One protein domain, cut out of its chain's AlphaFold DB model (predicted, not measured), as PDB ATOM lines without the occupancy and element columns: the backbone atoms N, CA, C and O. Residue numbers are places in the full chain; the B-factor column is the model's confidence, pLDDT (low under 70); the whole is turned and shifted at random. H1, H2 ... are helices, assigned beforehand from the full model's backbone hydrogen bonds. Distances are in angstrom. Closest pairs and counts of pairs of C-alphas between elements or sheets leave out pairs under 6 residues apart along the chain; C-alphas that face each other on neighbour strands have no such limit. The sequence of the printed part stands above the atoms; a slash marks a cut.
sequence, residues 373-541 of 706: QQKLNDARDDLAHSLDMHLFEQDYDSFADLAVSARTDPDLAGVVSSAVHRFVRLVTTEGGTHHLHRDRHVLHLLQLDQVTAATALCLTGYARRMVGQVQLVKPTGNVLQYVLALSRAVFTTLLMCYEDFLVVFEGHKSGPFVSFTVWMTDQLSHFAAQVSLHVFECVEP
ATOM      1  N   GLN A 373      -2.892 -21.599   5.379       73.62
ATOM      2  CA  GLN A 373      -2.689 -21.067   6.728       73.62
ATOM      3  C   GLN A 373      -3.726 -21.613   7.720       73.62
ATOM      4  O   GLN A 373      -3.372 -21.941   8.849       73.62
ATOM      5  N   GLN A 374      -4.987 -21.739   7.296       78.69
ATOM      6  CA  GLN A 374      -6.057 -22.283   8.130       78.69
ATOM      7  C   GLN A 374      -5.838 -23.772   8.430       78.69
ATOM      8  O   GLN A 374      -5.780 -24.130   9.597       78.69
ATOM      9  N   LYS A 375      -5.540 -24.600   7.416       79.62
ATOM     10  CA  LYS A 375      -5.191 -26.021   7.619       79.62
ATOM     11  C   LYS A 375      -3.993 -26.241   8.551       79.62
ATOM     12  O   LYS A 375      -3.973 -27.222   9.284       79.62
ATOM     13  N   LEU A 376      -2.994 -25.354   8.517       80.88
ATOM     14  CA  LEU A 376      -1.851 -25.406   9.440       80.88
ATOM     15  C   LEU A 376      -2.233 -25.020  10.875       80.88
ATOM     16  O   LEU A 376      -1.621 -25.519  11.812       80.88
ATOM     17  N   ASN A 377      -3.222 -24.144  11.061       84.12
ATOM     18  CA  ASN A 377      -3.741 -23.820  12.387       84.12
ATOM     19  C   ASN A 377      -4.624 -24.958  12.923       84.12
ATOM     20  O   ASN A 377      -4.396 -25.394  14.044       84.12
ATOM     21  N   ASP A 378      -5.521 -25.509  12.099       86.25
ATOM     22  CA  ASP A 378      -6.352 -26.665  12.463       86.25
ATOM     23  C   ASP A 378      -5.461 -27.849  12.909       86.25
ATOM     24  O   ASP A 378      -5.639 -28.400  13.990       86.25
ATOM     25  N   ALA A 379      -4.398 -28.159  12.150       84.88
ATOM     26  CA  ALA A 379      -3.431 -29.207  12.503       84.88
ATOM     27  C   ALA A 379      -2.612 -28.914  13.781       84.88
ATOM     28  O   ALA A 379      -2.188 -29.845  14.471       84.88
ATOM     29  N   ARG A 380      -2.371 -27.637  14.114       86.94
ATOM     30  CA  ARG A 380      -1.727 -27.236  15.379       86.94
ATOM     31  C   ARG A 380      -2.660 -27.453  16.565       86.94
ATOM     32  O   ARG A 380      -2.195 -27.935  17.595       86.94
ATOM     33  N   ASP A 381      -3.937 -27.118  16.412       88.62
ATOM     34  CA  ASP A 381      -4.947 -27.262  17.458       88.62
ATOM     35  C   ASP A 381      -5.292 -28.745  17.696       88.62
ATOM     36  O   ASP A 381      -5.327 -29.180  18.847       88.62
ATOM     37  N   ASP A 382      -5.408 -29.553  16.634       89.69
ATOM     38  CA  ASP A 382      -5.576 -31.013  16.721       89.69
ATOM     39  C   ASP A 382      -4.389 -31.686  17.439       89.69
ATOM     40  O   ASP A 382      -4.579 -32.533  18.320       89.69
ATOM     41  N   LEU A 383      -3.149 -31.287  17.116       90.56
ATOM     42  CA  LEU A 383      -1.948 -31.785  17.797       90.56
ATOM     43  C   LEU A 383      -1.905 -31.341  19.266       90.56
ATOM     44  O   LEU A 383      -1.581 -32.149  20.137       90.56
ATOM     45  N   ALA A 384      -2.224 -30.076  19.552       89.69
ATOM     46  CA  ALA A 384      -2.265 -29.548  20.914       89.69
ATOM     47  C   ALA A 384      -3.286 -30.310  21.768       89.69
ATOM     48  O   ALA A 384      -2.968 -30.717  22.885       89.69
ATOM     49  N   HIS A 385      -4.477 -30.558  21.216       91.00
ATOM     50  CA  HIS A 385      -5.518 -31.346  21.864       91.00
ATOM     51  C   HIS A 385      -5.076 -32.794  22.104       91.00
ATOM     52  O   HIS A 385      -5.199 -33.283  23.224       91.00
ATOM     53  N   SER A 386      -4.495 -33.458  21.100       91.75
ATOM     54  CA  SER A 386      -4.023 -34.847  21.222       91.75
ATOM     55  C   SER A 386      -2.935 -34.994  22.296       91.75
ATOM     56  O   SER A 386      -3.002 -35.885  23.142       91.75
ATOM     57  N   LEU A 387      -1.959 -34.079  22.319       91.06
ATOM     58  CA  LEU A 387      -0.910 -34.060  23.341       91.06
ATOM     59  C   LEU A 387      -1.484 -33.808  24.746       91.06
ATOM     60  O   LEU A 387      -1.037 -34.435  25.706       91.06
ATOM     61  N   ASP A 388      -2.489 -32.938  24.878       90.69
ATOM     62  CA  ASP A 388      -3.135 -32.655  26.164       90.69
ATOM     63  C   ASP A 388      -4.015 -33.805  26.658       90.69
ATOM     64  O   ASP A 388      -4.039 -34.069  27.862       90.69
ATOM     65  N   MET A 389      -4.671 -34.534  25.749       90.81
ATOM     66  CA  MET A 389      -5.400 -35.758  26.082       90.81
ATOM     67  C   MET A 389      -4.459 -36.826  26.643       90.81
ATOM     68  O   MET A 389      -4.709 -37.321  27.740       90.81
ATOM     69  N   HIS A 390      -3.325 -37.106  25.990       90.19
ATOM     70  CA  HIS A 390      -2.344 -38.063  26.521       90.19
ATOM     71  C   HIS A 390      -1.762 -37.635  27.882       90.19
ATOM     72  O   HIS A 390      -1.571 -38.474  28.765       90.19
ATOM     73  N   LEU A 391      -1.526 -36.332  28.106       88.50
ATOM     74  CA  LEU A 391      -1.085 -35.827  29.415       88.50
ATOM     75  C   LEU A 391      -2.151 -35.986  30.509       88.50
ATOM     76  O   LEU A 391      -1.797 -36.279  31.653       88.50
ATOM     77  N   PHE A 392      -3.427 -35.798  30.169       88.00
ATOM     78  CA  PHE A 392      -4.560 -35.962  31.082       88.00
ATOM     79  C   PHE A 392      -4.828 -37.438  31.419       88.00
ATOM     80  O   PHE A 392      -5.025 -37.780  32.586       88.00
ATOM     81  N   GLU A 393      -4.774 -38.315  30.416       88.50
ATOM     82  CA  GLU A 393      -4.945 -39.770  30.550       88.50
ATOM     83  C   GLU A 393      -3.724 -40.470  31.172       88.50
ATOM     84  O   GLU A 393      -3.811 -41.630  31.570       88.50
ATOM     85  N   GLN A 394      -2.606 -39.748  31.327       85.38
ATOM     86  CA  GLN A 394      -1.320 -40.234  31.849       85.38
ATOM     87  C   GLN A 394      -0.630 -41.277  30.946       85.38
ATOM     88  O   GLN A 394       0.270 -41.996  31.390       85.38
ATOM     89  N   ASP A 395      -1.002 -41.320  29.663       87.69
ATOM     90  CA  ASP A 395      -0.339 -42.122  28.633       87.69
ATOM     91  C   ASP A 395       0.920 -41.404  28.124       87.69
ATOM     92  O   ASP A 395       0.966 -40.780  27.059       87.69
ATOM     93  N   TYR A 396       1.963 -41.453  28.951       89.38
ATOM     94  CA  TYR A 396       3.220 -40.772  28.665       89.38
ATOM     95  C   TYR A 396       4.060 -41.450  27.580       89.38
ATOM     96  O   TYR A 396       4.999 -40.814  27.099       89.38
ATOM     97  N   ASP A 397       3.764 -42.705  27.230       89.38
ATOM     98  CA  ASP A 397       4.431 -43.428  26.144       89.38
ATOM     99  C   ASP A 397       3.955 -42.846  24.800       89.38
ATOM    100  O   ASP A 397       4.751 -42.258  24.063       89.38
ATOM    101  N   SER A 398       2.636 -42.849  24.552       91.12
ATOM    102  CA  SER A 398       2.047 -42.240  23.347       91.12
ATOM    103  C   SER A 398       2.317 -40.734  23.251       91.12
ATOM    104  O   SER A 398       2.579 -40.220  22.162       91.12
ATOM    105  N   PHE A 399       2.322 -40.015  24.384       93.06
ATOM    106  CA  PHE A 399       2.726 -38.604  24.425       93.06
ATOM    107  C   PHE A 399       4.154 -38.389  23.903       93.06
ATOM    108  O   PHE A 399       4.386 -37.465  23.121       93.06
ATOM    109  N   ALA A 400       5.114 -39.209  24.347       91.06
ATOM    110  CA  ALA A 400       6.514 -39.059  23.971       91.06
ATOM    111  C   ALA A 400       6.721 -39.349  22.477       91.06
ATOM    112  O   ALA A 400       7.346 -38.541  21.788       91.06
ATOM    113  N   ASP A 401       6.131 -40.428  21.959       92.50
ATOM    114  CA  ASP A 401       6.214 -40.793  20.541       92.50
ATOM    115  C   ASP A 401       5.554 -39.737  19.633       92.50
ATOM    116  O   ASP A 401       6.152 -39.290  18.642       92.50
ATOM    117  N   LEU A 402       4.360 -39.251  19.996       91.62
ATOM    118  CA  LEU A 402       3.672 -38.189  19.257       91.62
ATOM    119  C   LEU A 402       4.480 -36.881  19.272       91.62
ATOM    120  O   LEU A 402       4.685 -36.270  18.223       91.62
ATOM    121  N   ALA A 403       5.009 -36.476  20.427       90.50
ATOM    122  CA  ALA A 403       5.843 -35.282  20.541       90.50
ATOM    123  C   ALA A 403       7.167 -35.400  19.761       90.50
ATOM    124  O   ALA A 403       7.583 -34.431  19.126       90.50
ATOM    125  N   VAL A 404       7.827 -36.565  19.762       91.88
ATOM    126  CA  VAL A 404       9.063 -36.797  18.994       91.88
ATOM    127  C   VAL A 404       8.796 -36.757  17.489       91.88
ATOM    128  O   VAL A 404       9.572 -36.131  16.766       91.88
ATOM    129  N   SER A 405       7.698 -37.364  17.028       89.19
ATOM    130  CA  SER A 405       7.302 -37.358  15.613       89.19
ATOM    131  C   SER A 405       6.920 -35.956  15.118       89.19
ATOM    132  O   SER A 405       7.405 -35.520  14.078       89.19
ATOM    133  N   ALA A 406       6.151 -35.186  15.893       88.12
ATOM    134  CA  ALA A 406       5.763 -33.823  15.532       88.12
ATOM    135  C   ALA A 406       6.927 -32.812  15.604       88.12
ATOM    136  O   ALA A 406       6.914 -31.802  14.904       88.12
ATOM    137  N   ARG A 407       7.969 -33.077  16.409       85.31
ATOM    138  CA  ARG A 407       9.158 -32.208  16.548       85.31
ATOM    139  C   ARG A 407       9.988 -32.087  15.263       85.31
ATOM    140  O   ARG A 407      10.787 -31.157  15.167       85.31
ATOM    141  N   THR A 408       9.840 -32.990  14.289       85.19
ATOM    142  CA  THR A 408      10.537 -32.861  12.994       85.19
ATOM    143  C   THR A 408       9.935 -31.793  12.084       85.19
ATOM    144  O   THR A 408      10.596 -31.379  11.134       85.19
ATOM    145  N   ASP A 409       8.710 -31.336  12.362       86.81
ATOM    146  CA  ASP A 409       8.051 -30.266  11.616       86.81
ATOM    147  C   ASP A 409       8.291 -28.898  12.301       86.81
ATOM    148  O   ASP A 409       7.857 -28.688  13.443       86.81
ATOM    149  N   PRO A 410       8.972 -27.936  11.640       84.25
ATOM    150  CA  PRO A 410       9.222 -26.616  12.215       84.25
ATOM    151  C   PRO A 410       7.937 -25.814  12.469       84.25
ATOM    152  O   PRO A 410       7.931 -24.977  13.373       84.25
ATOM    153  N   ASP A 411       6.849 -26.069  11.733       83.19
ATOM    154  CA  ASP A 411       5.571 -25.386  11.937       83.19
ATOM    155  C   ASP A 411       4.828 -25.895  13.185       83.19
ATOM    156  O   ASP A 411       4.023 -25.152  13.758       83.19
ATOM    157  N   LEU A 412       5.120 -27.110  13.661       86.12
ATOM    158  CA  LEU A 412       4.499 -27.718  14.848       86.12
ATOM    159  C   LEU A 412       5.375 -27.616  16.110       86.12
ATOM    160  O   LEU A 412       4.866 -27.713  17.231       86.12
ATOM    161  N   ALA A 413       6.674 -27.337  15.958       84.88
ATOM    162  CA  ALA A 413       7.656 -27.282  17.044       84.88
ATOM    163  C   ALA A 413       7.259 -26.376  18.233       84.88
ATOM    164  O   ALA A 413       7.580 -26.689  19.381       84.88
ATOM    165  N   GLY A 414       6.533 -25.278  17.993       87.19
ATOM    166  CA  GLY A 414       6.034 -24.392  19.056       87.19
ATOM    167  C   GLY A 414       4.981 -25.047  19.963       87.19
ATOM    168  O   GLY A 414       5.034 -24.888  21.185       87.19
ATOM    169  N   VAL A 415       4.068 -25.833  19.380       89.56
ATOM    170  CA  VAL A 415       3.036 -26.590  20.114       89.56
ATOM    171  C   VAL A 415       3.693 -27.695  20.937       89.56
ATOM    172  O   VAL A 415       3.460 -27.791  22.144       89.56
ATOM    173  N   VAL A 416       4.595 -28.459  20.310       90.81
ATOM    174  CA  VAL A 416       5.366 -29.521  20.974       90.81
ATOM    175  C   VAL A 416       6.170 -28.961  22.147       90.81
ATOM    176  O   VAL A 416       6.101 -29.503  23.244       90.81
ATOM    177  N   SER A 417       6.876 -27.840  21.968       90.12
ATOM    178  CA  SER A 417       7.654 -27.196  23.038       90.12
ATOM    179  C   SER A 417       6.784 -26.801  24.244       90.12
ATOM    180  O   SER A 417       7.143 -27.075  25.392       90.12
ATOM    181  N   SER A 418       5.592 -26.243  24.000       91.56
ATOM    182  CA  SER A 418       4.623 -25.902  25.055       91.56
ATOM    183  C   SER A 418       4.103 -27.140  25.803       91.56
ATOM    184  O   SER A 418       4.028 -27.152  27.036       91.56
ATOM    185  N   ALA A 419       3.779 -28.217  25.079       90.88
ATOM    186  CA  ALA A 419       3.344 -29.483  25.666       90.88
ATOM    187  C   ALA A 419       4.464 -30.162  26.478       90.88
ATOM    188  O   ALA A 419       4.245 -30.551  27.626       90.88
ATOM    189  N   VAL A 420       5.688 -30.218  25.945       92.81
ATOM    190  CA  VAL A 420       6.870 -30.761  26.637       92.81
ATOM    191  C   VAL A 420       7.191 -29.955  27.897       92.81
ATOM    192  O   VAL A 420       7.460 -30.547  28.937       92.81
ATOM    193  N   HIS A 421       7.088 -28.623  27.869       91.62
ATOM    194  CA  HIS A 421       7.273 -27.803  29.070       91.62
ATOM    195  C   HIS A 421       6.216 -28.102  30.154       91.62
ATOM    196  O   HIS A 421       6.542 -28.156  31.344       91.62
ATOM    197  N   ARG A 422       4.956 -28.351  29.763       90.12
ATOM    198  CA  ARG A 422       3.898 -28.790  30.693       90.12
ATOM    199  C   ARG A 422       4.189 -30.177  31.274       90.12
ATOM    200  O   ARG A 422       4.112 -30.325  32.491       90.12
ATOM    201  N   PHE A 423       4.612 -31.137  30.449       90.69
ATOM    202  CA  PHE A 423       5.053 -32.464  30.897       90.69
ATOM    203  C   PHE A 423       6.224 -32.391  31.886       90.69
ATOM    204  O   PHE A 423       6.154 -32.971  32.967       90.69
ATOM    205  N   VAL A 424       7.273 -31.623  31.563       90.81
ATOM    206  CA  VAL A 424       8.428 -31.398  32.449       90.81
ATOM    207  C   VAL A 424       7.964 -30.871  33.803       90.81
ATOM    208  O   VAL A 424       8.386 -31.395  34.834       90.81
ATOM    209  N   ARG A 425       7.072 -29.871  33.831       88.12
ATOM    210  CA  ARG A 425       6.544 -29.322  35.089       88.12
ATOM    211  C   ARG A 425       5.756 -30.367  35.883       88.12
ATOM    212  O   ARG A 425       6.008 -30.504  37.079       88.12
ATOM    213  N   LEU A 426       4.874 -31.120  35.222       87.12
ATOM    214  CA  LEU A 426       4.080 -32.198  35.818       87.12
ATOM    215  C   LEU A 426       4.984 -33.217  36.534       87.12
ATOM    216  O   LEU A 426       4.911 -33.364  37.753       87.12
ATOM    217  N   VAL A 427       5.928 -33.840  35.818       84.75
ATOM    218  CA  VAL A 427       6.759 -34.922  36.386       84.75
ATOM    219  C   VAL A 427       7.835 -34.447  37.371       84.75
ATOM    220  O   VAL A 427       8.314 -35.246  38.176       84.75
ATOM    221  N   THR A 428       8.231 -33.167  37.340       81.06
ATOM    222  CA  THR A 428       9.251 -32.625  38.261       81.06
ATOM    223  C   THR A 428       8.680 -31.954  39.511       81.06
ATOM    224  O   THR A 428       9.350 -31.975  40.548       81.06
ATOM    225  N   THR A 429       7.468 -31.387  39.457       77.56
ATOM    226  CA  THR A 429       6.900 -30.591  40.565       77.56
ATOM    227  C   THR A 429       5.677 -31.212  41.246       77.56
ATOM    228  O   THR A 429       5.474 -30.976  42.438       77.56
ATOM    229  N   GLU A 430       4.897 -32.059  40.567       62.78
ATOM    230  CA  GLU A 430       3.623 -32.572  41.095       62.78
ATOM    231  C   GLU A 430       3.838 -33.908  41.838       62.78
ATOM    232  O   GLU A 430       3.680 -35.013  41.323       62.78
ATOM    233  N   GLY A 431       4.287 -33.805  43.095       55.88
ATOM    234  CA  GLY A 431       4.910 -34.905  43.852       55.88
ATOM    235  C   GLY A 431       4.033 -36.092  44.294       55.88
ATOM    236  O   GLY A 431       4.541 -36.958  45.009       55.88
ATOM    237  N   GLY A 432       2.755 -36.156  43.910       58.59
ATOM    238  CA  GLY A 432       1.782 -37.123  44.439       58.59
ATOM    239  C   GLY A 432       2.015 -38.577  44.010       58.59
ATOM    240  O   GLY A 432       2.128 -39.456  44.860       58.59
ATOM    241  N   THR A 433       2.115 -38.830  42.705       62.00
ATOM    242  CA  THR A 433       2.134 -40.186  42.107       62.00
ATOM    243  C   THR A 433       3.370 -40.447  41.244       62.00
ATOM    244  O   THR A 433       3.931 -41.541  41.284       62.00
ATOM    245  N   HIS A 434       3.872 -39.428  40.538       67.69
ATOM    246  CA  HIS A 434       5.000 -39.530  39.594       67.69
ATOM    247  C   HIS A 434       6.323 -40.009  40.214       67.69
ATOM    248  O   HIS A 434       7.210 -40.488  39.511       67.69
ATOM    249  N   HIS A 435       6.466 -39.960  41.541       68.19
ATOM    250  CA  HIS A 435       7.646 -40.501  42.216       68.19
ATOM    251  C   HIS A 435       7.739 -42.041  42.148       68.19
ATOM    252  O   HIS A 435       8.845 -42.569  42.236       68.19
ATOM    253  N   LEU A 436       6.616 -42.754  41.964       68.88
ATOM    254  CA  LEU A 436       6.577 -44.220  41.830       68.88
ATOM    255  C   LEU A 436       7.033 -44.706  40.446       68.88
ATOM    256  O   LEU A 436       7.513 -45.828  40.315       68.88
ATOM    257  N   HIS A 437       6.917 -43.853  39.425       79.81
ATOM    258  CA  HIS A 437       7.288 -44.148  38.038       79.81
ATOM    259  C   HIS A 437       8.477 -43.304  37.551       79.81
ATOM    260  O   HIS A 437       8.682 -43.164  36.345       79.81
ATOM    261  N   ARG A 438       9.290 -42.781  38.490       84.50
ATOM    262  CA  ARG A 438      10.471 -41.931  38.236       84.50
ATOM    263  C   ARG A 438      11.302 -42.423  37.055       84.50
ATOM    264  O   ARG A 438      11.628 -41.632  36.181       84.50
ATOM    265  N   ASP A 439      11.639 -43.709  37.042       85.06
ATOM    266  CA  ASP A 439      12.597 -44.275  36.087       85.06
ATOM    267  C   ASP A 439      12.048 -44.241  34.654       85.06
ATOM    268  O   ASP A 439      12.777 -43.897  33.729       85.06
ATOM    269  N   ARG A 440      10.736 -44.464  34.481       87.25
ATOM    270  CA  ARG A 440      10.054 -44.234  33.199       87.25
ATOM    271  C   ARG A 440      10.070 -42.752  32.843       87.25
ATOM    272  O   ARG A 440      10.563 -42.390  31.787       87.25
ATOM    273  N   HIS A 441       9.640 -41.868  33.742       88.88
ATOM    274  CA  HIS A 441       9.626 -40.428  33.456       88.88
ATOM    275  C   HIS A 441      11.012 -39.867  33.075       88.88
ATOM    276  O   HIS A 441      11.090 -38.997  32.212       88.88
ATOM    277  N   VAL A 442      12.108 -40.389  33.642       90.50
ATOM    278  CA  VAL A 442      13.482 -40.049  33.225       90.50
ATOM    279  C   VAL A 442      13.743 -40.464  31.770       90.50
ATOM    280  O   VAL A 442      14.240 -39.640  31.007       90.50
ATOM    281  N   LEU A 443      13.359 -41.676  31.354       90.75
ATOM    282  CA  LEU A 443      13.496 -42.127  29.959       90.75
ATOM    283  C   LEU A 443      12.671 -41.272  28.982       90.75
ATOM    284  O   LEU A 443      13.184 -40.881  27.935       90.75
ATOM    285  N   HIS A 444      11.437 -40.904  29.340       91.44
ATOM    286  CA  HIS A 444      10.575 -40.096  28.468       91.44
ATOM    287  C   HIS A 444      11.136 -38.671  28.328       91.44
ATOM    288  O   HIS A 444      11.165 -38.102  27.239       91.44
ATOM    289  N   LEU A 445      11.680 -38.100  29.410       91.88
ATOM    290  CA  LEU A 445      12.403 -36.827  29.349       91.88
ATOM    291  C   LEU A 445      13.648 -36.904  28.447       91.88
ATOM    292  O   LEU A 445      13.947 -35.926  27.766       91.88
ATOM    293  N   LEU A 446      14.352 -38.041  28.395       91.69
ATOM    294  CA  LEU A 446      15.491 -38.239  27.489       91.69
ATOM    295  C   LEU A 446      15.061 -38.353  26.017       91.69
ATOM    296  O   LEU A 446      15.664 -37.694  25.173       91.69
ATOM    297  N   GLN A 447      13.982 -39.081  25.705       90.81
ATOM    298  CA  GLN A 447      13.386 -39.125  24.353       90.81
ATOM    299  C   GLN A 447      12.997 -37.713  23.852       90.81
ATOM    300  O   GLN A 447      13.225 -37.338  22.692       90.81
ATOM    301  N   LEU A 448      12.483 -36.878  24.759       91.12
ATOM    302  CA  LEU A 448      12.098 -35.485  24.513       91.12
ATOM    303  C   LEU A 448      13.283 -34.489  24.492       91.12
ATOM    304  O   LEU A 448      13.059 -33.282  24.373       91.12
ATOM    305  N   ASP A 449      14.531 -34.971  24.563       89.44
ATOM    306  CA  ASP A 449      15.780 -34.183  24.644       89.44
ATOM    307  C   ASP A 449      15.845 -33.221  25.859       89.44
ATOM    308  O   ASP A 449      16.613 -32.263  25.909       89.44
ATOM    309  N   GLN A 450      15.059 -33.494  26.905       92.19
ATOM    310  CA  GLN A 450      15.029 -32.738  28.164       92.19
ATOM    311  C   GLN A 450      16.061 -33.278  29.167       92.19
ATOM    312  O   GLN A 450      15.765 -33.536  30.336       92.19
ATOM    313  N   VAL A 451      17.306 -33.443  28.707       91.44
ATOM    314  CA  VAL A 451      18.396 -34.112  29.441       91.44
ATOM    315  C   VAL A 451      18.677 -33.470  30.809       91.44
ATOM    316  O   VAL A 451      18.950 -34.170  31.785       91.44
ATOM    317  N   THR A 452      18.575 -32.143  30.923       91.00
ATOM    318  CA  THR A 452      18.765 -31.415  32.193       91.00
ATOM    319  C   THR A 452      17.662 -31.723  33.207       91.00
ATOM    320  O   THR A 452      17.964 -31.980  34.374       91.00
ATOM    321  N   ALA A 453      16.400 -31.769  32.770       90.38
ATOM    322  CA  ALA A 453      15.263 -32.145  33.606       90.38
ATOM    323  C   ALA A 453      15.328 -33.628  34.013       90.38
ATOM    324  O   ALA A 453      15.134 -33.942  35.187       90.38
ATOM    325  N   ALA A 454      15.686 -34.520  33.082       91.62
ATOM    326  CA  ALA A 454      15.908 -35.944  33.347       91.62
ATOM    327  C   ALA A 454      16.986 -36.159  34.426       91.62
ATOM    328  O   ALA A 454      16.775 -36.883  35.403       91.62
ATOM    329  N   THR A 455      18.119 -35.457  34.294       92.88
ATOM    330  CA  THR A 455      19.222 -35.471  35.267       92.88
ATOM    331  C   THR A 455      18.745 -35.004  36.645       92.88
ATOM    332  O   THR A 455      18.946 -35.699  37.642       92.88
ATOM    333  N   ALA A 456      18.068 -33.852  36.713       91.25
ATOM    334  CA  ALA A 456      17.575 -33.288  37.967       91.25
ATOM    335  C   ALA A 456      16.546 -34.201  38.658       91.25
ATOM    336  O   ALA A 456      16.621 -34.398  39.873       91.25
ATOM    337  N   LEU A 457      15.622 -34.802  37.899       90.62
ATOM    338  CA  LEU A 457      14.622 -35.742  38.411       90.62
ATOM    339  C   LEU A 457      15.276 -37.017  38.971       90.62
ATOM    340  O   LEU A 457      14.929 -37.455  40.074       90.62
ATOM    341  N   CYS A 458      16.258 -37.578  38.257       91.50
ATOM    342  CA  CYS A 458      16.984 -38.769  38.691       91.50
ATOM    343  C   CYS A 458      17.729 -38.527  40.018       91.50
ATOM    344  O   CYS A 458      17.487 -39.244  41.000       91.50
ATOM    345  N   LEU A 459      18.551 -37.466  40.078       93.38
ATOM    346  CA  LEU A 459      19.321 -37.075  41.269       93.38
ATOM    347  C   LEU A 459      18.411 -36.728  42.455       93.38
ATOM    348  O   LEU A 459      18.673 -37.155  43.576       93.38
ATOM    349  N   THR A 460      17.298 -36.025  42.219       90.81
ATOM    350  CA  THR A 460      16.319 -35.695  43.272       90.81
ATOM    351  C   THR A 460      15.666 -36.954  43.846       90.81
ATOM    352  O   THR A 460      15.509 -37.074  45.063       90.81
ATOM    353  N   GLY A 461      15.321 -37.930  42.999       88.69
ATOM    354  CA  GLY A 461      14.826 -39.231  43.454       88.69
ATOM    355  C   GLY A 461      15.858 -39.983  44.299       88.69
ATOM    356  O   GLY A 461      15.524 -40.508  45.365       88.69
ATOM    357  N   TYR A 462      17.125 -39.964  43.877       92.56
ATOM    358  CA  TYR A 462      18.222 -40.579  44.622       92.56
ATOM    359  C   TYR A 462      18.521 -39.873  45.952       92.56
ATOM    360  O   TYR A 462      18.737 -40.555  46.955       92.56
ATOM    361  N   ALA A 463      18.427 -38.543  46.013       91.31
ATOM    362  CA  ALA A 463      18.534 -37.772  47.252       91.31
ATOM    363  C   ALA A 463      17.418 -38.137  48.247       91.31
ATOM    364  O   ALA A 463      17.701 -38.455  49.402       91.31
ATOM    365  N   ARG A 464      16.151 -38.188  47.800       88.50
ATOM    366  CA  ARG A 464      15.015 -38.616  48.645       88.50
ATOM    367  C   ARG A 464      15.214 -40.035  49.184       88.50
ATOM    368  O   ARG A 464      15.014 -40.270  50.376       88.50
ATOM    369  N   ARG A 465      15.659 -40.969  48.333       89.38
ATOM    370  CA  ARG A 465      15.994 -42.346  48.733       89.38
ATOM    371  C   ARG A 465      17.105 -42.370  49.783       89.38
ATOM    372  O   ARG A 465      16.967 -43.070  50.784       89.38
ATOM    373  N   MET A 466      18.170 -41.594  49.582       92.00
ATOM    374  CA  MET A 466      19.300 -41.512  50.508       92.00
ATOM    375  C   MET A 466      18.873 -40.955  51.869       92.00
ATOM    376  O   MET A 466      19.163 -41.577  52.888       92.00
ATOM    377  N   VAL A 467      18.110 -39.857  51.895       90.19
ATOM    378  CA  VAL A 467      17.538 -39.280  53.125       90.19
ATOM    379  C   VAL A 467      16.681 -40.308  53.867       90.19
ATOM    380  O   VAL A 467      16.865 -40.491  55.069       90.19
ATOM    381  N   GLY A 468      15.812 -41.040  53.162       87.31
ATOM    382  CA  GLY A 468      15.006 -42.108  53.760       87.31
ATOM    383  C   GLY A 468      15.849 -43.233  54.377       87.31
ATOM    384  O   GLY A 468      15.565 -43.670  55.489       87.31
ATOM    385  N   GLN A 469      16.925 -43.668  53.710       89.44
ATOM    386  CA  GLN A 469      17.845 -44.671  54.268       89.44
ATOM    387  C   GLN A 469      18.631 -44.137  55.475       89.44
ATOM    388  O   GLN A 469      18.786 -44.847  56.465       89.44
ATOM    389  N   VAL A 470      19.088 -42.882  55.432       89.31
ATOM    390  CA  VAL A 470      19.806 -42.230  56.541       89.31
ATOM    391  C   VAL A 470      18.906 -42.071  57.772       89.31
ATOM    392  O   VAL A 470      19.353 -42.342  58.882       89.31
ATOM    393  N   GLN A 471      17.626 -41.725  57.600       87.81
ATOM    394  CA  GLN A 471      16.657 -41.605  58.703       87.81
ATOM    395  C   GLN A 471      16.392 -42.926  59.449       87.81
ATOM    396  O   GLN A 471      16.015 -42.905  60.622       87.81
ATOM    397  N   LEU A 472      16.611 -44.080  58.808       87.06
ATOM    398  CA  LEU A 472      16.523 -45.391  59.464       87.06
ATOM    399  C   LEU A 472      17.738 -45.682  60.369       87.06
ATOM    400  O   LEU A 472      17.637 -46.504  61.284       87.06
ATOM    401  N   VAL A 473      18.872 -45.002  60.161       87.81
ATOM    402  CA  VAL A 473      20.105 -45.188  60.940       87.81
ATOM    403  C   VAL A 473      20.033 -44.399  62.250       87.81
ATOM    404  O   VAL A 473      20.410 -43.231  62.335       87.81
ATOM    405  N   LYS A 474      19.562 -45.053  63.315       81.00
ATOM    406  CA  LYS A 474      19.477 -44.446  64.653       81.00
ATOM    407  C   LYS A 474      20.835 -44.470  65.382       81.00
ATOM    408  O   LYS A 474      21.497 -45.509  65.379       81.00
ATOM    409  N   PRO A 475      21.239 -43.389  66.078       77.31
ATOM    410  CA  PRO A 475      22.440 -43.385  66.913       77.31
ATOM    411  C   PRO A 475      22.203 -44.189  68.205       77.31
ATOM    412  O   PRO A 475      21.675 -43.687  69.192       77.31
ATOM    413  N   THR A 476      22.607 -45.459  68.214       71.88
ATOM    414  CA  THR A 476      22.398 -46.417  69.324       71.88
ATOM    415  C   THR A 476      23.485 -46.368  70.411       71.88
ATOM    416  O   THR A 476      23.747 -47.360  71.087       71.88
ATOM    417  N   GLY A 477      24.181 -45.236  70.558       69.69
ATOM    418  CA  GLY A 477      25.313 -45.061  71.483       69.69
ATOM    419  C   GLY A 477      26.635 -45.700  71.026       69.69
ATOM    420  O   GLY A 477      27.705 -45.234  71.409       69.69
ATOM    421  N   ASN A 478      26.606 -46.710  70.148       85.81
ATOM    422  CA  ASN A 478      27.812 -47.245  69.515       85.81
ATOM    423  C   ASN A 478      28.163 -46.447  68.246       85.81
ATOM    424  O   ASN A 478      27.654 -46.719  67.158       85.81
ATOM    425  N   VAL A 479      29.071 -45.478  68.396       87.75
ATOM    426  CA  VAL A 479      29.512 -44.576  67.317       87.75
ATOM    427  C   VAL A 479      30.061 -45.327  66.096       87.75
ATOM    428  O   VAL A 479      29.762 -44.946  64.969       87.75
ATOM    429  N   LEU A 480      30.816 -46.419  66.280       90.44
ATOM    430  CA  LEU A 480      31.374 -47.180  65.152       90.44
ATOM    431  C   LEU A 480      30.285 -47.898  64.347       90.44
ATOM    432  O   LEU A 480      30.330 -47.885  63.119       90.44
ATOM    433  N   GLN A 481      29.291 -48.481  65.023       89.06
ATOM    434  CA  GLN A 481      28.147 -49.111  64.353       89.06
ATOM    435  C   GLN A 481      27.286 -48.078  63.618       89.06
ATOM    436  O   GLN A 481      26.897 -48.314  62.477       89.06
ATOM    437  N   TYR A 482      27.059 -46.908  64.225       88.50
ATOM    438  CA  TYR A 482      26.383 -45.790  63.564       88.50
ATOM    439  C   TYR A 482      27.128 -45.348  62.292       88.50
ATOM    440  O   TYR A 482      26.524 -45.285  61.224       88.50
ATOM    441  N   VAL A 483      28.447 -45.127  62.369       92.56
ATOM    442  CA  VAL A 483      29.276 -44.748  61.210       92.56
ATOM    443  C   VAL A 483      29.225 -45.804  60.106       92.56
ATOM    444  O   VAL A 483      29.099 -45.446  58.938       92.56
ATOM    445  N   LEU A 484      29.295 -47.096  60.445       92.62
ATOM    446  CA  LEU A 484      29.205 -48.189  59.470       92.62
ATOM    447  C   LEU A 484      27.831 -48.244  58.790       92.62
ATOM    448  O   LEU A 484      27.762 -48.341  57.564       92.62
ATOM    449  N   ALA A 485      26.746 -48.141  59.560       91.62
ATOM    450  CA  ALA A 485      25.383 -48.142  59.034       91.62
ATOM    451  C   ALA A 485      25.103 -46.911  58.152       91.62
ATOM    452  O   ALA A 485      24.545 -47.055  57.064       91.62
ATOM    453  N   LEU A 486      25.563 -45.726  58.569       92.94
ATOM    454  CA  LEU A 486      25.450 -44.485  57.802       92.94
ATOM    455  C   LEU A 486      26.269 -44.550  56.503       92.94
ATOM    456  O   LEU A 486      25.754 -44.225  55.435       92.94
ATOM    457  N   SER A 487      27.518 -45.028  56.578       95.19
ATOM    458  CA  SER A 487      28.381 -45.218  55.401       95.19
ATOM    459  C   SER A 487      27.740 -46.189  54.414       95.19
ATOM    460  O   SER A 487      27.720 -45.922  53.219       95.19
ATOM    461  N   ARG A 488      27.158 -47.293  54.904       92.94
ATOM    462  CA  ARG A 488      26.412 -48.243  54.073       92.94
ATOM    463  C   ARG A 488      25.215 -47.566  53.403       92.94
ATOM    464  O   ARG A 488      25.113 -47.659  52.189       92.94
ATOM    465  N   ALA A 489      24.360 -46.864  54.150       92.12
ATOM    466  CA  ALA A 489      23.174 -46.191  53.608       92.12
ATOM    467  C   ALA A 489      23.511 -45.193  52.482       92.12
ATOM    468  O   ALA A 489      22.868 -45.203  51.429       92.12
ATOM    469  N   VAL A 490      24.539 -44.363  52.683       95.12
ATOM    470  CA  VAL A 490      24.979 -43.362  51.698       95.12
ATOM    471  C   VAL A 490      25.712 -44.019  50.529       95.12
ATOM    472  O   VAL A 490      25.301 -43.843  49.384       95.12
ATOM    473  N   PHE A 491      26.753 -44.819  50.781       95.62
ATOM    474  CA  PHE A 491      27.605 -45.358  49.717       95.62
ATOM    475  C   PHE A 491      26.893 -46.389  48.836       95.62
ATOM    476  O   PHE A 491      27.125 -46.384  47.632       95.62
ATOM    477  N   THR A 492      25.979 -47.220  49.360       93.12
ATOM    478  CA  THR A 492      25.193 -48.100  48.471       93.12
ATOM    479  C   THR A 492      24.236 -47.298  47.597       93.12
ATOM    480  O   THR A 492      24.043 -47.643  46.439       93.12
ATOM    481  N   THR A 493      23.658 -46.210  48.117       93.62
ATOM    482  CA  THR A 493      22.758 -45.349  47.330       93.62
ATOM    483  C   THR A 493      23.525 -44.550  46.270       93.62
ATOM    484  O   THR A 493      23.023 -44.390  45.163       93.62
ATOM    485  N   LEU A 494      24.750 -44.099  46.573       94.69
ATOM    486  CA  LEU A 494      25.653 -43.478  45.595       94.69
ATOM    487  C   LEU A 494      26.089 -44.460  44.502       94.69
ATOM    488  O   LEU A 494      26.077 -44.083  43.336       94.69
ATOM    489  N   LEU A 495      26.441 -45.702  44.861       93.38
ATOM    490  CA  LEU A 495      26.840 -46.724  43.890       93.38
ATOM    491  C   LEU A 495      25.688 -47.074  42.940       93.38
ATOM    492  O   LEU A 495      25.878 -47.005  41.735       93.38
ATOM    493  N   MET A 496      24.482 -47.326  43.466       91.50
ATOM    494  CA  MET A 496      23.293 -47.553  42.631       91.50
ATOM    495  C   MET A 496      22.991 -46.362  41.711       91.50
ATOM    496  O   MET A 496      22.671 -46.549  40.545       91.50
ATOM    497  N   CYS A 497      23.117 -45.130  42.220       93.19
ATOM    498  CA  CYS A 497      22.947 -43.928  41.404       93.19
ATOM    499  C   CYS A 497      23.984 -43.867  40.273       93.19
ATOM    500  O   CYS A 497      23.630 -43.549  39.146       93.19
ATOM    501  N   TYR A 498      25.246 -44.200  40.553       93.31
ATOM    502  CA  TYR A 498      26.314 -44.220  39.554       93.31
ATOM    503  C   TYR A 498      26.110 -45.305  38.485       93.31
ATOM    504  O   TYR A 498      26.212 -45.005  37.299       93.31
ATOM    505  N   GLU A 499      25.776 -46.531  38.894       91.06
ATOM    506  CA  GLU A 499      25.483 -47.655  37.992       91.06
ATOM    507  C   GLU A 499      24.292 -47.333  37.072       91.06
ATOM    508  O   GLU A 499      24.413 -47.458  35.853       91.06
ATOM    509  N   ASP A 500      23.191 -46.804  37.623       89.69
ATOM    510  CA  ASP A 500      22.055 -46.314  36.831       89.69
ATOM    511  C   ASP A 500      22.472 -45.178  35.882       89.69
ATOM    512  O   ASP A 500      22.038 -45.148  34.733       89.69
ATOM    513  N   PHE A 501      23.312 -44.236  36.328       91.44
ATOM    514  CA  PHE A 501      23.756 -43.110  35.496       91.44
ATOM    515  C   PHE A 501      24.584 -43.555  34.288       91.44
ATOM    516  O   PHE A 501      24.446 -42.961  33.218       91.44
ATOM    517  N   LEU A 502      25.420 -44.588  34.442       89.31
ATOM    518  CA  LEU A 502      26.200 -45.156  33.340       89.31
ATOM    519  C   LEU A 502      25.306 -45.761  32.250       89.31
ATOM    520  O   LEU A 502      25.636 -45.622  31.077       89.31
ATOM    521  N   VAL A 503      24.189 -46.393  32.628       90.31
ATOM    522  CA  VAL A 503      23.249 -47.033  31.690       90.31
ATOM    523  C   VAL A 503      22.254 -46.026  31.104       90.31
ATOM    524  O   VAL A 503      22.038 -45.983  29.899       90.31
ATOM    525  N   VAL A 504      21.633 -45.196  31.946       89.31
ATOM    526  CA  VAL A 504      20.524 -44.309  31.550       89.31
ATOM    527  C   VAL A 504      21.001 -43.092  30.755       89.31
ATOM    528  O   VAL A 504      20.262 -42.598  29.908       89.31
ATOM    529  N   PHE A 505      22.223 -42.606  30.997       89.88
ATOM    530  CA  PHE A 505      22.802 -41.463  30.277       89.88
ATOM    531  C   PHE A 505      23.937 -41.875  29.322       89.88
ATOM    532  O   PHE A 505      24.766 -41.037  28.952       89.88
ATOM    533  N   GLU A 506      23.980 -43.145  28.901       86.88
ATOM    534  CA  GLU A 506      24.934 -43.624  27.897       86.88
ATOM    535  C   GLU A 506      24.819 -42.804  26.594       86.88
ATOM    536  O   GLU A 506      23.735 -42.417  26.163       86.88
ATOM    537  N   GLY A 507      25.957 -42.464  25.980       81.38
ATOM    538  CA  GLY A 507      26.007 -41.677  24.739       81.38
ATOM    539  C   GLY A 507      25.690 -40.176  24.868       81.38
ATOM    540  O   GLY A 507      25.974 -39.419  23.937       81.38
ATOM    541  N   HIS A 508      25.169 -39.696  26.004       84.44
ATOM    542  CA  HIS A 508      24.936 -38.265  26.212       84.44
ATOM    543  C   HIS A 508      26.243 -37.489  26.482       84.44
ATOM    544  O   HIS A 508      27.230 -38.007  27.007       84.44
ATOM    545  N   LYS A 509      26.251 -36.193  26.131       81.75
ATOM    546  CA  LYS A 509      27.368 -35.264  26.412       81.75
ATOM    547  C   LYS A 509      27.640 -35.190  27.921       81.75
ATOM    548  O   LYS A 509      26.733 -35.396  28.711       81.75
ATOM    549  N   SER A 510      28.837 -34.767  28.332       82.94
ATOM    550  CA  SER A 510      29.311 -34.772  29.736       82.94
ATOM    551  C   SER A 510      28.479 -34.000  30.784       82.94
ATOM    552  O   SER A 510      28.774 -34.102  31.974       82.94
ATOM    553  N   GLY A 511      27.439 -33.257  30.390       87.56
ATOM    554  CA  GLY A 511      26.583 -32.461  31.282       87.56
ATOM    555  C   GLY A 511      26.006 -33.230  32.485       87.56
ATOM    556  O   GLY A 511      26.264 -32.809  33.614       87.56
ATOM    557  N   PRO A 512      25.296 -34.364  32.299       89.38
ATOM    558  CA  PRO A 512      24.725 -35.141  33.400       89.38
ATOM    559  C   PRO A 512      25.778 -35.642  34.389       89.38
ATOM    560  O   PRO A 512      25.554 -35.584  35.593       89.38
ATOM    561  N   PHE A 513      26.956 -36.051  33.905       90.06
ATOM    562  CA  PHE A 513      28.064 -36.503  34.753       90.06
ATOM    563  C   PHE A 513      28.697 -35.360  35.566       90.06
ATOM    564  O   PHE A 513      29.087 -35.567  36.719       90.06
ATOM    565  N   VAL A 514      28.739 -34.134  35.028       91.69
ATOM    566  CA  VAL A 514      29.129 -32.937  35.799       91.69
ATOM    567  C   VAL A 514      28.093 -32.644  36.889       91.69
ATOM    568  O   VAL A 514      28.469 -32.490  38.051       91.69
ATOM    569  N   SER A 515      26.797 -32.638  36.560       92.31
ATOM    570  CA  SER A 515      25.718 -32.448  37.543       92.31
ATOM    571  C   SER A 515      25.712 -33.530  38.628       92.31
ATOM    572  O   SER A 515      25.577 -33.210  39.808       92.31
ATOM    573  N   PHE A 516      25.930 -34.792  38.253       93.94
ATOM    574  CA  PHE A 516      26.099 -35.910  39.179       93.94
ATOM    575  C   PHE A 516      27.314 -35.711  40.097       93.94
ATOM    576  O   PHE A 516      27.199 -35.935  41.295       93.94
ATOM    577  N   THR A 517      28.451 -35.223  39.586       92.38
ATOM    578  CA  THR A 517      29.653 -34.961  40.405       92.38
ATOM    579  C   THR A 517      29.417 -33.843  41.430       92.38
ATOM    580  O   THR A 517      29.838 -33.959  42.584       92.38
ATOM    581  N   VAL A 518      28.705 -32.779  41.039       93.38
ATOM    582  CA  VAL A 518      28.299 -31.694  41.951       93.38
ATOM    583  C   VAL A 518      27.362 -32.229  43.037       93.38
ATOM    584  O   VAL A 518      27.627 -32.034  44.222       93.38
ATOM    585  N   TRP A 519      26.320 -32.970  42.649       94.88
ATOM    586  CA  TRP A 519      25.381 -33.595  43.583       94.88
ATOM    587  C   TRP A 519      26.065 -34.592  44.527       94.88
ATOM    588  O   TRP A 519      25.861 -34.545  45.733       94.88
ATOM    589  N   MET A 520      26.940 -35.456  44.012       95.00
ATOM    590  CA  MET A 520      27.725 -36.396  44.812       95.00
ATOM    591  C   MET A 520      28.564 -35.658  45.862       95.00
ATOM    592  O   MET A 520      28.596 -36.078  47.016       95.00
ATOM    593  N   THR A 521      29.218 -34.555  45.487       93.81
ATOM    594  CA  THR A 521      30.024 -33.743  46.416       93.81
ATOM    595  C   THR A 521      29.155 -33.142  47.525       93.81
ATOM    596  O   THR A 521      29.518 -33.210  48.698       93.81
ATOM    597  N   ASP A 522      27.973 -32.631  47.178       94.38
ATOM    598  CA  ASP A 522      26.977 -32.141  48.137       94.38
ATOM    599  C   ASP A 522      26.523 -33.241  49.122       94.38
ATOM    600  O   ASP A 522      26.622 -33.065  50.341       94.38
ATOM    601  N   GLN A 523      26.160 -34.430  48.626       94.38
ATOM    602  CA  GLN A 523      25.769 -35.564  49.476       94.38
ATOM    603  C   GLN A 523      26.921 -36.069  50.366       94.38
ATOM    604  O   GLN A 523      26.700 -36.400  51.535       94.38
ATOM    605  N   LEU A 524      28.161 -36.090  49.859       95.50
ATOM    606  CA  LEU A 524      29.354 -36.415  50.651       95.50
ATOM    607  C   LEU A 524      29.613 -35.369  51.746       95.50
ATOM    608  O   LEU A 524      30.027 -35.744  52.845       95.50
ATOM    609  N   SER A 525      29.314 -34.090  51.494       94.12
ATOM    610  CA  SER A 525      29.418 -33.025  52.498       94.12
ATOM    611  C   SER A 525      28.407 -33.212  53.638       94.12
ATOM    612  O   SER A 525      28.781 -33.157  54.813       94.12
ATOM    613  N   HIS A 526      27.152 -33.546  53.315       92.50
ATOM    614  CA  HIS A 526      26.113 -33.853  54.299       92.50
ATOM    615  C   HIS A 526      26.450 -35.102  55.122       92.50
ATOM    616  O   HIS A 526      26.325 -35.093  56.350       92.50
ATOM    617  N   PHE A 527      26.938 -36.160  54.469       95.06
ATOM    618  CA  PHE A 527      27.436 -37.359  55.141       95.06
ATOM    619  C   PHE A 527      28.594 -37.038  56.098       95.06
ATOM    620  O   PHE A 527      28.560 -37.435  57.264       95.06
ATOM    621  N   ALA A 528      29.594 -36.279  55.642       94.69
ATOM    622  CA  ALA A 528      30.734 -35.891  56.465       94.69
ATOM    623  C   ALA A 528      30.325 -35.011  57.655       94.69
ATOM    624  O   ALA A 528      30.885 -35.176  58.739       94.69
ATOM    625  N   ALA A 529      29.324 -34.137  57.505       90.69
ATOM    626  CA  ALA A 529      28.761 -33.357  58.605       90.69
ATOM    627  C   ALA A 529      28.080 -34.250  59.661       90.69
ATOM    628  O   ALA A 529      28.361 -34.108  60.851       90.69
ATOM    629  N   GLN A 530      27.260 -35.223  59.243       89.31
ATOM    630  CA  GLN A 530      26.617 -36.190  60.151       89.31
ATOM    631  C   GLN A 530      27.641 -37.066  60.889       89.31
ATOM    632  O   GLN A 530      27.575 -37.216  62.109       89.31
ATOM    633  N   VAL A 531      28.649 -37.584  60.177       91.94
ATOM    634  CA  VAL A 531      29.788 -38.272  60.805       91.94
ATOM    635  C   VAL A 531      30.497 -37.343  61.787       91.94
ATOM    636  O   VAL A 531      30.824 -37.770  62.893       91.94
ATOM    637  N   SER A 532      30.724 -36.081  61.413       90.75
ATOM    638  CA  SER A 532      31.436 -35.122  62.258       90.75
ATOM    639  C   SER A 532      30.721 -34.902  63.585       90.75
ATOM    640  O   SER A 532      31.365 -35.039  64.613       90.75
ATOM    641  N   LEU A 533      29.400 -34.696  63.582       85.81
ATOM    642  CA  LEU A 533      28.595 -34.515  64.801       85.81
ATOM    643  C   LEU A 533      28.649 -35.705  65.778       85.81
ATOM    644  O   LEU A 533      28.524 -35.509  66.985       85.81
ATOM    645  N   HIS A 534      28.818 -36.932  65.274       84.62
ATOM    646  CA  HIS A 534      28.802 -38.154  66.089       84.62
ATOM    647  C   HIS A 534      30.192 -38.727  66.419       84.62
ATOM    648  O   HIS A 534      30.313 -39.520  67.354       84.62
ATOM    649  N   VAL A 535      31.231 -38.368  65.661       88.75
ATOM    650  CA  VAL A 535      32.611 -38.873  65.825       88.75
ATOM    651  C   VAL A 535      33.546 -37.821  66.415       88.75
ATOM    652  O   VAL A 535      34.465 -38.173  67.155       88.75
ATOM    653  N   PHE A 536      33.328 -36.548  66.087       84.19
ATOM    654  CA  PHE A 536      34.104 -35.422  66.583       84.19
ATOM    655  C   PHE A 536      33.241 -34.653  67.572       84.19
ATOM    656  O   PHE A 536      32.109 -34.272  67.294       84.19
ATOM    657  N   GLU A 537      33.772 -34.432  68.763       67.81
ATOM    658  CA  GLU A 537      32.990 -33.796  69.809       67.81
ATOM    659  C   GLU A 537      32.931 -32.289  69.556       67.81
ATOM    660  O   GLU A 537      33.963 -31.616  69.500       67.81
ATOM    661  N   CYS A 538      31.715 -31.765  69.386       53.12
ATOM    662  CA  CYS A 538      31.491 -30.340  69.206       53.12
ATOM    663  C   CYS A 538      31.932 -29.598  70.475       53.12
ATOM    664  O   CYS A 538      31.264 -29.655  71.510       53.12
ATOM    665  N   VAL A 539      33.078 -28.916  70.406       50.50
ATOM    666  CA  VAL A 539      33.547 -28.043  71.484       50.50
ATOM    667  C   VAL A 539      32.737 -26.753  71.426       50.50
ATOM    668  O   VAL A 539      33.182 -25.751  70.864       50.50
ATOM    669  N   GLU A 540      31.537 -26.783  72.002       44.00
ATOM    670  CA  GLU A 540      30.797 -25.559  72.293       44.00
ATOM    671  C   GLU A 540      31.654 -24.710  73.261       44.00
ATOM    672  O   GLU A 540      32.078 -25.229  74.303       44.00
ATOM    673  N   PRO A 541      31.983 -23.438  72.949       43.59
ATOM    674  CA  PRO A 541      32.923 -22.649  73.756       43.59
ATOM    675  C   PRO A 541      32.506 -22.478  75.228       43.59
ATOM    676  O   PRO A 541      33.358 -22.378  76.107       43.59
TER     677      PRO A 541
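Overview. This is residues 373 to 541 of the 706 residues of the protein "Exocyst complex component 8" of Aphanomyces invadans (UniProt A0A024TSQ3). Seven helices run nearly along one line to and fro in a long rod: H1, H2 and H3 make a three-helix group at one end, H5, H6 and H7 a three-helix bundle at the other, and short H4 packs on H2 and H5 to join the two groups. Residues 536 to 541 stick out as a tail. The printed part has 169 residues with seven named helices, H1 to H7 in chain order, and no named strand; the class is all helix. The whole is loose, with a radius of gyration of the C-alphas of 21.3 A and spans of 75 by 32 by 31 A.

Arrangement. The seven helices form an up-and-down bundle, each running against the one before it. H1, residues 373 to 393, touches H2, residues 396 to 406, with residues 387 to 391 alone; the closest C-alphas, His 390 and Phe 399, are 5.5 A apart in this hairpin. H3, residues 413 to 429, touches H1 at a shallow tilt of 16 degrees, the same way, closest at the C-alphas of Ala 384 and Val 415, 6.1 A. H4, residues 438 to 447, touches H2, closest at the C-alphas of Ala 400 and His 444, 6.1 A. The hub is H5, residues 451 to 472; its residues 451 to 461 alone touch H4, in a hairpin closest at the C-alphas of Val 442 and Ala 454, 4.8 A. H3 and H5 only just touch, with 3 pairs of C-alphas within 8 A. H6, residues 479 to 504, touches H5 in a hairpin, closest at the C-alphas of Gln 469 and Ala 489, 5.6 A. H7, residues 511 to 535, touches H6 at a shallow tilt of 5 degrees, opposite ways, closest at the C-alphas of Val 483 and Val 531, 6.5 A. H7 also touches H5, closest at the C-alphas of Thr 455 and Pro 512, 5.8 A. H1 and H7 are apart. Every O i to N i+4 pair is within hydrogen-bond range in H1, H2, H3, H4 and H7; in H5 it is 17 of 18 and in H6 21 of 22.

Along the chain. H1 begins at C-alpha 373, (-2.689, -21.067, 6.728), and is 30.4 A long. H2 is 15.1 A, H3 23.8 A and H4 14.5 A long. H5 is 32.1 A, H6 36.9 A and H7 35.6 A long, and H7 ends at C-alpha 535, (32.611, -38.873, 65.825).

Size, cuts and confidence. The C-alphas of Lys 375 and Pro 541, the two farthest apart, are 76.4 A apart. The printed part has no cut and no long link. The mean pLDDT of the printed part is 86.9; residues 430 to 436, 477 and 537 to 541 are under 70.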